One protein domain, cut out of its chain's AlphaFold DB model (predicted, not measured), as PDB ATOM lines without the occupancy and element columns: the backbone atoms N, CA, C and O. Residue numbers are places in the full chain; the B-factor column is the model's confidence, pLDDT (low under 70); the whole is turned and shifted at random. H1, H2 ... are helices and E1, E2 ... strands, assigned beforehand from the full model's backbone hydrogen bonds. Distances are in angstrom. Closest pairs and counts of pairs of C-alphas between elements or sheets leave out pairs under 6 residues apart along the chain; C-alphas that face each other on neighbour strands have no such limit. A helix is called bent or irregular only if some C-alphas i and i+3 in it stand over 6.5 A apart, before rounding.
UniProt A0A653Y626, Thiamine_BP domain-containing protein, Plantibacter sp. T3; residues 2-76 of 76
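What this domain is: This is residues 2 to 76 of the 76 residues of the protein "Thiamine_BP domain-containing protein" of Plantibacter sp. T3 (UniProt A0A653Y626). A short two-strand hairpin, E1 and E2, stands near the middle of a long, loose model, with the helices H1 and H2 to one side of it and the helix H3 reaching away on the other as an arm. After H2 the chain folds back: residues 40 to 59, with no named element, run past H2 and the hairpin to H3, whose residues 63 to 74 stick out together with 75 and 76. The printed part has 75 residues, with three named helices and two named strands in the order H1, E1, E2, H2, H3; the two strands form one antiparallel sheet, E1 - E2, and the class is mostly helix. The whole is loose, with a radius of gyration of the C-alphas of 15.3 A and spans of 52 by 26 by 19 A, the arm making much of the length.

How they stand to each other: H1, residues 2 to 6, touches H2, residues 24 to 39, with 5 pairs of C-alphas within 8 A; the closest C-alphas are those of Ile 3 and Ala 34, 6.2 A apart, and H2 takes part with residues 30 to 34 alone. E1, residues 11 to 13, and E2, residues 18 to 20, form a hairpin, antiparallel at 171 degrees between their directions. N 12 and O 19 are 2.9 A apart, and N 19 and O 12 are 2.8 A apart, both within hydrogen-bond range. The closest C-alphas of H1 and E1 are those of Val 4 and Asn 11, 7.5 A apart. E2 comes nearest to H2 at the C-alphas of Ile 20 and Val 27, 6.8 A apart, while E1 and H2 are apart. H3, residues 60 to 74, touches no helix; its closest C-alphas to E2 are those of Leu 61 and Thr 19, 7.8 A apart. In H1 and H2 every O i to N i+4 pair is within hydrogen-bond range; in H3 it is 10 of 11.

Where its parts are: H1 begins at C-alpha 2, (-32.989, 8.648, 39.201), and is 6.0 A long from first to last C-alpha. E1 measures 6.8 A and E2 6.5 A. H2 runs 22.3 A, from C-alpha 24 at (-28.162, -10.663, 36.398). H3 runs 20.7 A, ending at C-alpha 74, (2.117, -2.042, 23.767); it is neither bent nor irregular, but only just: C-alphas 61 and 64 are 6.3 A apart.

The domain as a whole: The two C-alphas farthest apart are those of Ser 43 and Gly 76, at 51.9 A. Without the free-standing residues 63 to 76, the body spans 39 by 25 by 21 A. The printed part has no cut. The link from H2 to H3 is long, with 20 residues; the other three are tight. The mean pLDDT of the printed part is 94.2, and residue 76 is under 70.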
ATOM      1  N   ARG A   2     -32.774   8.823  37.754       92.56
ATOM      2  CA  ARG A   2     -32.989   8.648  39.201       92.56
ATOM      3  C   ARG A   2     -32.962   7.176  39.654       92.56
ATOM      4  O   ARG A   2     -32.106   6.837  40.450       92.56
ATOM      5  N   ILE A   3     -33.770   6.315  39.029       95.81
ATOM      6  CA  ILE A   3     -33.850   4.867  39.327       95.81
ATOM      7  C   ILE A   3     -32.478   4.185  39.253       95.81
ATOM      8  O   ILE A   3     -32.071   3.500  40.180       95.81
ATOM      9  N   VAL A   4     -31.720   4.431  38.180       95.38
ATOM     10  CA  VAL A   4     -30.375   3.854  38.025       95.38
ATOM     11  C   VAL A   4     -29.431   4.326  39.132       95.38
ATOM     12  O   VAL A   4     -28.696   3.522  39.688       95.38
ATOM     13  N   ARG A   5     -29.461   5.614  39.488       94.25
ATOM     14  CA  ARG A   5     -28.602   6.162  40.549       94.25
ATOM     15  C   ARG A   5     -28.992   5.653  41.937       94.25
ATOM     16  O   ARG A   5     -28.113   5.412  42.753       94.25
ATOM     17  N   GLU A   6     -30.286   5.491  42.190       96.81
ATOM     18  CA  GLU A   6     -30.829   4.987  43.458       96.81
ATOM     19  C   GLU A   6     -30.639   3.473  43.626       96.81
ATOM     20  O   GLU A   6     -30.676   2.993  44.753       96.81
ATOM     21  N   SER A   7     -30.368   2.731  42.543       96.38
ATOM     22  CA  SER A   7     -30.127   1.280  42.596       96.38
ATOM     23  C   SER A   7     -28.903   0.868  43.419       96.38
ATOM     24  O   SER A   7     -28.787  -0.290  43.803       96.38
ATOM     25  N   GLY A   8     -27.961   1.788  43.653       95.81
ATOM     26  CA  GLY A   8     -26.687   1.491  44.313       95.81
ATOM     27  C   GLY A   8     -25.688   0.711  43.450       95.81
ATOM     28  O   GLY A   8     -24.532   0.581  43.847       95.81
ATOM     29  N   LEU A   9     -26.088   0.247  42.261       97.12
ATOM     30  CA  LEU A   9     -25.208  -0.475  41.350       97.12
ATOM     31  C   LEU A   9     -24.175   0.467  40.710       97.12
ATOM     32  O   LEU A   9     -24.520   1.605  40.343       97.12
ATOM     33  N   PRO A  10     -22.923   0.009  40.511       97.00
ATOM     34  CA  PRO A  10     -21.955   0.724  39.695       97.00
ATOM     35  C   PRO A  10     -22.557   1.081  38.338       97.00
ATOM     36  O   PRO A  10     -23.102   0.236  37.629       97.00
ATOM     37  N   ASN A  11     -22.491   2.359  37.979       96.44
ATOM     38  CA  ASN A  11     -23.066   2.844  36.736       96.44
ATOM     39  C   ASN A  11     -22.248   3.988  36.141       96.44
ATOM     40  O   ASN A  11     -21.637   4.785  36.853       96.44
ATOM     41  N   ARG A  12     -22.282   4.085  34.812       95.06
ATOM     42  CA  ARG A  12     -21.715   5.183  34.031       95.06
ATOM     43  C   ARG A  12     -22.730   5.621  32.991       95.06
ATOM     44  O   ARG A  12     -23.242   4.806  32.234       95.06
ATOM     45  N   THR A  13     -23.017   6.914  32.944       94.31
ATOM     46  CA  THR A  13     -23.833   7.526  31.891       94.31
ATOM     47  C   THR A  13     -22.928   8.263  30.917       94.31
ATOM     48  O   THR A  13     -22.132   9.093  31.349       94.31
ATOM     49  N   ASP A  14     -23.094   8.000  29.626       92.19
ATOM     50  CA  ASP A  14     -22.513   8.783  28.537       92.19
ATOM     51  C   ASP A  14     -23.609   9.295  27.583       92.19
ATOM     52  O   ASP A  14     -24.800   9.260  27.902       92.19
ATOM     53  N   SER A  15     -23.211   9.858  26.439       92.69
ATOM     54  CA  SER A  15     -24.132  10.453  25.463       92.69
ATOM     55  C   SER A  15     -25.054   9.441  24.782       92.69
ATOM     56  O   SER A  15     -26.091   9.841  24.255       92.69
ATOM     57  N   MET A  16     -24.686   8.159  24.777       92.81
ATOM     58  CA  MET A  16     -25.391   7.118  24.035       92.81
ATOM     59  C   MET A  16     -26.098   6.135  24.964       92.81
ATOM     60  O   MET A  16     -27.187   5.668  24.634       92.81
ATOM     61  N   PHE A  17     -25.498   5.819  26.116       94.69
ATOM     62  CA  PHE A  17     -26.001   4.789  27.012       94.69
ATOM     63  C   PHE A  17     -25.784   5.106  28.490       94.69
ATOM     64  O   PHE A  17     -24.877   5.826  28.907       94.69
ATOM     65  N   THR A  18     -26.607   4.452  29.306       96.12
ATOM     66  CA  THR A  18     -26.302   4.214  30.712       96.12
ATOM     67  C   THR A  18     -25.844   2.773  30.852       96.12
ATOM     68  O   THR A  18     -26.622   1.853  30.612       96.12
ATOM     69  N   THR A  19     -24.587   2.579  31.233       96.50
ATOM     70  CA  THR A  19     -24.035   1.260  31.553       96.50
ATOM     71  C   THR A  19     -24.176   1.021  33.052       96.50
ATOM     72  O   THR A  19     -23.895   1.925  33.837       96.50
ATOM     73  N   ILE A  20     -24.619  -0.173  33.439       96.88
ATOM     74  CA  ILE A  20     -24.809  -0.607  34.827       96.88
ATOM     75  C   ILE A  20     -24.113  -1.960  34.968       96.88
ATOM     76  O   ILE A  20     -24.151  -2.762  34.034       96.88
ATOM     77  N   GLU A  21     -23.472  -2.201  36.103       97.44
ATOM     78  CA  GLU A  21     -22.815  -3.465  36.428       97.44
ATOM     79  C   GLU A  21     -23.389  -4.030  37.727       97.44
ATOM     80  O   GLU A  21     -23.619  -3.287  38.677       97.44
ATOM     81  N   GLY A  22     -23.638  -5.333  37.755       96.12
ATOM     82  CA  GLY A  22     -24.223  -6.042  38.887       96.12
ATOM     83  C   GLY A  22     -24.584  -7.467  38.492       96.12
ATOM     84  O   GLY A  22     -24.330  -7.883  37.355       96.12
ATOM     85  N   GLU A  23     -25.201  -8.199  39.414       94.81
ATOM     86  CA  GLU A  23     -25.708  -9.531  39.106       94.81
ATOM     87  C   GLU A  23     -26.897  -9.462  38.143       94.81
ATOM     88  O   GLU A  23     -27.590  -8.446  38.026       94.81
ATOM     89  N   TRP A  24     -27.136 -10.570  37.440       94.62
ATOM     90  CA  TRP A  24     -28.162 -10.663  36.398       94.62
ATOM     91  C   TRP A  24     -29.523 -10.129  36.862       94.62
ATOM     92  O   TRP A  24     -30.098  -9.244  36.225       94.62
ATOM     93  N   ASP A  25     -30.011 -10.622  38.000       97.00
ATOM     94  CA  ASP A  25     -31.326 -10.248  38.518       97.00
ATOM     95  C   ASP A  25     -31.374  -8.785  38.985       97.00
ATOM     96  O   ASP A  25     -32.380  -8.106  38.780       97.00
ATOM     97  N   GLU A  26     -30.280  -8.264  39.546       96.94
ATOM     98  CA  GLU A  26     -30.193  -6.876  40.012       96.94
ATOM     99  C   GLU A  26     -30.257  -5.895  38.836       96.94
ATOM    100  O   GLU A  26     -31.044  -4.946  38.839       96.94
ATOM    101  N   VAL A  27     -29.470  -6.151  37.786       97.50
ATOM    102  CA  VAL A  27     -29.433  -5.302  36.590       97.50
ATOM    103  C   VAL A  27     -30.787  -5.312  35.882       97.50
ATOM    104  O   VAL A  27     -31.296  -4.254  35.497       97.50
ATOM    105  N   PHE A  28     -31.404  -6.485  35.725       97.62
ATOM    106  CA  PHE A  28     -32.699  -6.586  35.054       97.62
ATOM    107  C   PHE A  28     -33.852  -6.010  35.879       97.62
ATOM    108  O   PHE A  28     -34.783  -5.461  35.281       97.62
ATOM    109  N   ALA A  29     -33.780  -6.036  37.214       98.31
ATOM    110  CA  ALA A  29     -34.726  -5.315  38.062       98.31
ATOM    111  C   ALA A  29     -34.666  -3.801  37.798       98.31
ATOM    112  O   ALA A  29     -35.693  -3.179  37.529       98.31
ATOM    113  N   VAL A  30     -33.464  -3.216  37.735       98.25
ATOM    114  CA  VAL A  30     -33.297  -1.783  37.435       98.25
ATOM    115  C   VAL A  30     -33.797  -1.426  36.032       98.25
ATOM    116  O   VAL A  30     -34.440  -0.389  35.848       98.25
ATOM    117  N   ILE A  31     -33.532  -2.276  35.032       97.75
ATOM    118  CA  ILE A  31     -34.041  -2.085  33.664       97.75
ATOM    119  C   ILE A  31     -35.569  -2.098  33.658       97.75
ATOM    120  O   ILE A  31     -36.184  -1.242  33.016       97.75
ATOM    121  N   LYS A  32     -36.187  -3.044  34.369       97.81
ATOM    122  CA  LYS A  32     -37.641  -3.153  34.475       97.81
ATOM    123  C   LYS A  32     -38.239  -1.898  35.107       97.81
ATOM    124  O   LYS A  32     -39.078  -1.264  34.472       97.81
ATOM    125  N   ASP A  33     -37.749  -1.489  36.272       97.88
ATOM    126  CA  ASP A  33     -38.254  -0.311  36.984       97.88
ATOM    127  C   ASP A  33     -38.105   0.962  36.137       97.88
ATOM    128  O   ASP A  33     -39.018   1.787  36.045       97.88
ATOM    129  N   ALA A  34     -36.969   1.110  35.446       96.94
ATOM    130  CA  ALA A  34     -36.747   2.220  34.523       96.94
ATOM    131  C   ALA A  34     -37.724   2.196  33.338       96.94
ATOM    132  O   ALA A  34     -38.224   3.247  32.931       96.94
ATOM    133  N   THR A  35     -38.013   1.011  32.800       97.31
ATOM    134  CA  THR A  35     -38.959   0.823  31.694       97.31
ATOM    135  C   THR A  35     -40.380   1.174  32.124       97.31
ATOM    136  O   THR A  35     -41.055   1.925  31.423       97.31
ATOM    137  N   GLU A  36     -40.823   0.696  33.288       96.69
ATOM    138  CA  GLU A  36     -42.154   0.980  33.836       96.69
ATOM    139  C   GLU A  36     -42.337   2.475  34.118       96.69
ATOM    140  O   GLU A  36     -43.345   3.067  33.728       96.69
ATOM    141  N   ALA A  37     -41.325   3.119  34.704       96.50
ATOM    142  CA  ALA A  37     -41.363   4.550  34.977       96.50
ATOM    143  C   ALA A  37     -41.460   5.402  33.703       96.50
ATOM    144  O   ALA A  37     -42.166   6.409  33.693       96.50
ATOM    145  N   VAL A  38     -40.781   5.014  32.616       95.69
ATOM    146  CA  VAL A  38     -40.916   5.699  31.318       95.69
ATOM    147  C   VAL A  38     -42.261   5.377  30.658       95.69
ATOM    148  O   VAL A  38     -42.855   6.252  30.028       95.69
ATOM    149  N   GLY A  39     -42.781   4.162  30.845       96.94
ATOM    150  CA  GLY A  39     -44.082   3.730  30.329       96.94
ATOM    151  C   GLY A  39     -45.258   4.577  30.823       96.94
ATOM    152  O   GLY A  39     -46.253   4.707  30.119       96.94
ATOM    153  N   ALA A  40     -45.128   5.251  31.968       95.81
ATOM    154  CA  ALA A  40     -46.133   6.205  32.444       95.81
ATOM    155  C   ALA A  40     -46.368   7.396  31.487       95.81
ATOM    156  O   ALA A  40     -47.398   8.063  31.577       95.81
ATOM    157  N   TYR A  41     -45.436   7.668  30.565       95.75
ATOM    158  CA  TYR A  41     -45.477   8.817  29.654       95.75
ATOM    159  C   TYR A  41     -45.828   8.453  28.203       95.75
ATOM    160  O   TYR A  41     -45.837   9.331  27.339       95.75
ATOM    161  N   GLY A  42     -46.123   7.184  27.901       93.56
ATOM    162  CA  GLY A  42     -46.474   6.773  26.545       93.56
ATOM    163  C   GLY A  42     -46.895   5.312  26.432       93.56
ATOM    164  O   GLY A  42     -46.551   4.475  27.254       93.56
ATOM    165  N   SER A  43     -47.613   4.978  25.361       94.38
ATOM    166  CA  SER A  43     -48.126   3.617  25.134       94.38
ATOM    167  C   SER A  43     -47.049   2.583  24.788       94.38
ATOM    168  O   SER A  43     -47.342   1.389  24.747       94.38
ATOM    169  N   ARG A  44     -45.812   3.018  24.509       97.25
ATOM    170  CA  ARG A  44     -44.694   2.141  24.150       97.25
ATOM    171  C   ARG A  44     -43.364   2.697  24.645       97.25
ATOM    172  O   ARG A  44     -43.053   3.859  24.404       97.25
ATOM    173  N   VAL A  45     -42.543   1.814  25.209       97.06
ATOM    174  CA  VAL A  45     -41.134   2.064  25.529       97.06
ATOM    175  C   VAL A  45     -40.270   1.203  24.611       97.06
ATOM    176  O   VAL A  45     -40.523   0.010  24.463       97.06
ATOM    177  N   SER A  46     -39.277   1.809  23.959       96.56
ATOM    178  CA  SER A  46     -38.276   1.086  23.170       96.56
ATOM    179  C   SER A  46     -36.997   0.967  23.985       96.56
ATOM    180  O   SER A  46     -36.502   1.974  24.487       96.56
ATOM    181  N   LEU A  47     -36.451  -0.243  24.084       96.25
ATOM    182  CA  LEU A  47     -35.203  -0.512  24.793       96.25
ATOM    183  C   LEU A  47     -34.132  -0.968  23.804       96.25
ATOM    184  O   LEU A  47     -34.404  -1.772  22.914       96.25
ATOM    185  N   VAL A  48     -32.910  -0.474  23.989       97.19
ATOM    186  CA  VAL A  48     -31.705  -1.000  23.340       97.19
ATOM    187  C   VAL A  48     -30.789  -1.470  24.454       97.19
ATOM    188  O   VAL A  48     -30.335  -0.666  25.265       97.19
ATOM    189  N   LEU A  49     -30.557  -2.779  24.515       96.94
ATOM    190  CA  LEU A  49     -29.778  -3.414  25.570       96.94
ATOM    191  C   LEU A  49     -28.611  -4.167  24.943       96.94
ATOM    192  O   LEU A  49     -28.795  -4.968  24.028       96.94
ATOM    193  N   LYS A  50     -27.410  -3.923  25.466       95.75
ATOM    194  CA  LYS A  50     -26.216  -4.712  25.174       95.75
ATOM    195  C   LYS A  50     -25.635  -5.178  26.500       95.75
ATOM    196  O   LYS A  50     -25.198  -4.348  27.290       95.75
ATOM    197  N   ALA A  51     -25.641  -6.486  26.723       95.44
ATOM    198  CA  ALA A  51     -25.107  -7.097  27.933       95.44
ATOM    199  C   ALA A  51     -23.792  -7.812  27.624       95.44
ATOM    200  O   ALA A  51     -23.655  -8.456  26.584       95.44
ATOM    201  N   ASP A  52     -22.837  -7.687  28.536       94.50
ATOM    202  CA  ASP A  52     -21.621  -8.489  28.549       94.50
ATOM    203  C   ASP A  52     -21.660  -9.359  29.804       94.50
ATOM    204  O   ASP A  52     -21.610  -8.841  30.917       94.50
ATOM    205  N   ILE A  53     -21.844 -10.664  29.610       93.62
ATOM    206  CA  ILE A  53     -22.097 -11.632  30.678       93.62
ATOM    207  C   ILE A  53     -20.868 -12.524  30.782       93.62
ATOM    208  O   ILE A  53     -20.668 -13.426  29.965       93.62
ATOM    209  N   ARG A  54     -20.042 -12.268  31.797       92.25
ATOM    210  CA  ARG A  54     -18.783 -12.983  32.006       92.25
ATOM    211  C   ARG A  54     -18.633 -13.398  33.476       92.25
ATOM    212  O   ARG A  54     -18.213 -12.580  34.290       92.25
ATOM    213  N   PRO A  55     -18.949 -14.659  33.824       91.06
ATOM    214  CA  PRO A  55     -18.878 -15.132  35.204       91.06
ATOM    215  C   PRO A  55     -17.478 -14.992  35.816       91.06
ATOM    216  O   PRO A  55     -16.480 -15.287  35.157       91.06
ATOM    217  N   GLY A  56     -17.416 -14.591  37.089       91.56
ATOM    218  CA  GLY A  56     -16.170 -14.485  37.858       91.56
ATOM    219  C   GLY A  56     -15.393 -13.175  37.686       91.56
ATOM    220  O   GLY A  56     -14.268 -13.088  38.169       91.56
ATOM    221  N   TYR A  57     -15.967 -12.171  37.018       91.19
ATOM    222  CA  TYR A  57     -15.353 -10.854  36.821       91.19
ATOM    223  C   TYR A  57     -16.253  -9.747  37.376       91.19
ATOM    224  O   TYR A  57     -17.465  -9.777  37.178       91.19
ATOM    225  N   THR A  58     -15.643  -8.767  38.038       91.31
ATOM    226  CA  THR A  58     -16.281  -7.558  38.584       91.31
ATOM    227  C   THR A  58     -15.351  -6.356  38.378       91.31
ATOM    228  O   THR A  58     -14.170  -6.523  38.070       91.31
ATOM    229  N   GLY A  59     -15.869  -5.135  38.508       93.06
ATOM    230  CA  GLY A  59     -15.150  -3.893  38.201       93.06
ATOM    231  C   GLY A  59     -14.915  -3.676  36.701       93.06
ATOM    232  O   GLY A  59     -14.024  -2.927  36.294       93.06
ATOM    233  N   GLU A  60     -15.695  -4.342  35.856       94.25
ATOM    234  CA  GLU A  60     -15.469  -4.437  34.416       94.25
ATOM    235  C   GLU A  60     -15.863  -3.165  33.649       94.25
ATOM    236  O   GLU A  60     -15.389  -2.961  32.529       94.25
ATOM    237  N   LEU A  61     -16.655  -2.269  34.247       92.38
ATOM    238  CA  LEU A  61     -16.895  -0.912  33.737       92.38
ATOM    239  C   LEU A  61     -15.599  -0.126  33.498       92.38
ATOM    240  O   LEU A  61     -15.537   0.653  32.539       92.38
ATOM    241  N   THR A  62     -14.598  -0.334  34.357       92.88
ATOM    242  CA  THR A  62     -13.285   0.324  34.290       92.88
ATOM    243  C   THR A  62     -12.236  -0.621  33.719       92.88
ATOM    244  O   THR A  62     -11.572  -0.268  32.750       92.88
ATOM    245  N   ALA A  63     -12.167  -1.865  34.208       92.19
ATOM    246  CA  ALA A  63     -11.111  -2.808  33.829       92.19
ATOM    247  C   ALA A  63     -11.063  -3.117  32.320       92.19
ATOM    248  O   ALA A  63     -10.019  -3.493  31.786       92.19
ATOM    249  N   LYS A  64     -12.183  -2.967  31.598       89.75
ATOM    250  CA  LYS A  64     -12.204  -3.091  30.132       89.75
ATOM    251  C   LYS A  64     -11.451  -1.972  29.427       89.75
ATOM    252  O   LYS A  64     -10.806  -2.254  28.423       89.75
ATOM    253  N   LEU A  65     -11.560  -0.745  29.928       92.44
ATOM    254  CA  LEU A  65     -10.832   0.398  29.385       92.44
ATOM    255  C   LEU A  65      -9.350   0.261  29.714       92.44
ATOM    256  O   LEU A  65      -8.544   0.283  28.798       92.44
ATOM    257  N   ASP A  66      -9.017  -0.062  30.967       93.31
ATOM    258  CA  ASP A  66      -7.624  -0.249  31.391       93.31
ATOM    259  C   ASP A  66      -6.895  -1.300  30.535       93.31
ATOM    260  O   ASP A  66      -5.762  -1.100  30.103       93.31
ATOM    261  N   ARG A  67      -7.556  -2.432  30.240       93.81
ATOM    262  CA  ARG A  67      -6.986  -3.475  29.368       93.81
ATOM    263  C   ARG A  67      -6.855  -3.036  27.912       93.81
ATOM    264  O   ARG A  67      -5.936  -3.499  27.243       93.81
ATOM    265  N   LEU A  68      -7.774  -2.211  27.413       94.69
ATOM    266  CA  LEU A  68      -7.684  -1.655  26.064       94.69
ATOM    267  C   LEU A  68      -6.513  -0.676  25.971       94.69
ATOM    268  O   LEU A  68      -5.693  -0.816  25.069       94.69
ATOM    269  N   ASP A  69      -6.417   0.262  26.907       95.00
ATOM    270  CA  ASP A  69      -5.373   1.287  26.922       95.00
ATOM    271  C   ASP A  69      -3.987   0.640  27.032       95.00
ATOM    272  O   ASP A  69      -3.110   0.929  26.223       95.00
ATOM    273  N   ALA A  70      -3.825  -0.351  27.916       94.31
ATOM    274  CA  ALA A  70      -2.593  -1.128  28.001       94.31
ATOM    275  C   ALA A  70      -2.255  -1.866  26.690       94.31
ATOM    276  O   ALA A  70      -1.088  -1.973  26.329       94.31
ATOM    277  N   ALA A  71      -3.243  -2.401  25.965       94.31
ATOM    278  CA  ALA A  71      -2.989  -3.047  24.676       94.31
ATOM    279  C   ALA A  71      -2.516  -2.035  23.620       94.31
ATOM    280  O   ALA A  71      -1.569  -2.315  22.893       94.31
ATOM    281  N   LEU A  72      -3.126  -0.847  23.586       95.19
ATOM    282  CA  LEU A  72      -2.749   0.225  22.665       95.19
ATOM    283  C   LEU A  72      -1.352   0.790  22.958       95.19
ATOM    284  O   LEU A  72      -0.628   1.118  22.024       95.19
ATOM    285  N   GLU A  73      -0.960   0.878  24.230       94.31
ATOM    286  CA  GLU A  73       0.389   1.301  24.630       94.31
ATOM    287  C   GLU A  73       1.479   0.300  24.217       94.31
ATOM    288  O   GLU A  73       2.602   0.709  23.943       94.31
ATOM    289  N   ASN A  74       1.162  -0.998  24.157       84.56
ATOM    290  CA  ASN A  74       2.117  -2.042  23.767       84.56
ATOM    291  C   ASN A  74       2.249  -2.225  22.242       84.56
ATOM    292  O   ASN A  74       3.191  -2.881  21.796       84.56
ATOM    293  N   ASP A  75       1.321  -1.673  21.454       78.88
ATOM    294  CA  ASP A  75       1.321  -1.741  19.985       78.88
ATOM    295  C   ASP A  75       2.122  -0.592  19.319       78.88
ATOM    296  O   ASP A  75       2.232  -0.560  18.087       78.88
ATOM    297  N   GLY A  76       2.676   0.349  20.101       54.09
ATOM    298  CA  GLY A  76       3.465   1.507  19.636       54.09
ATOM    299  C   GLY A  76       4.959   1.403  19.921       54.09
ATOM    300  O   GLY A  76       5.741   1.837  19.042       54.09
TER     301      GLY A  76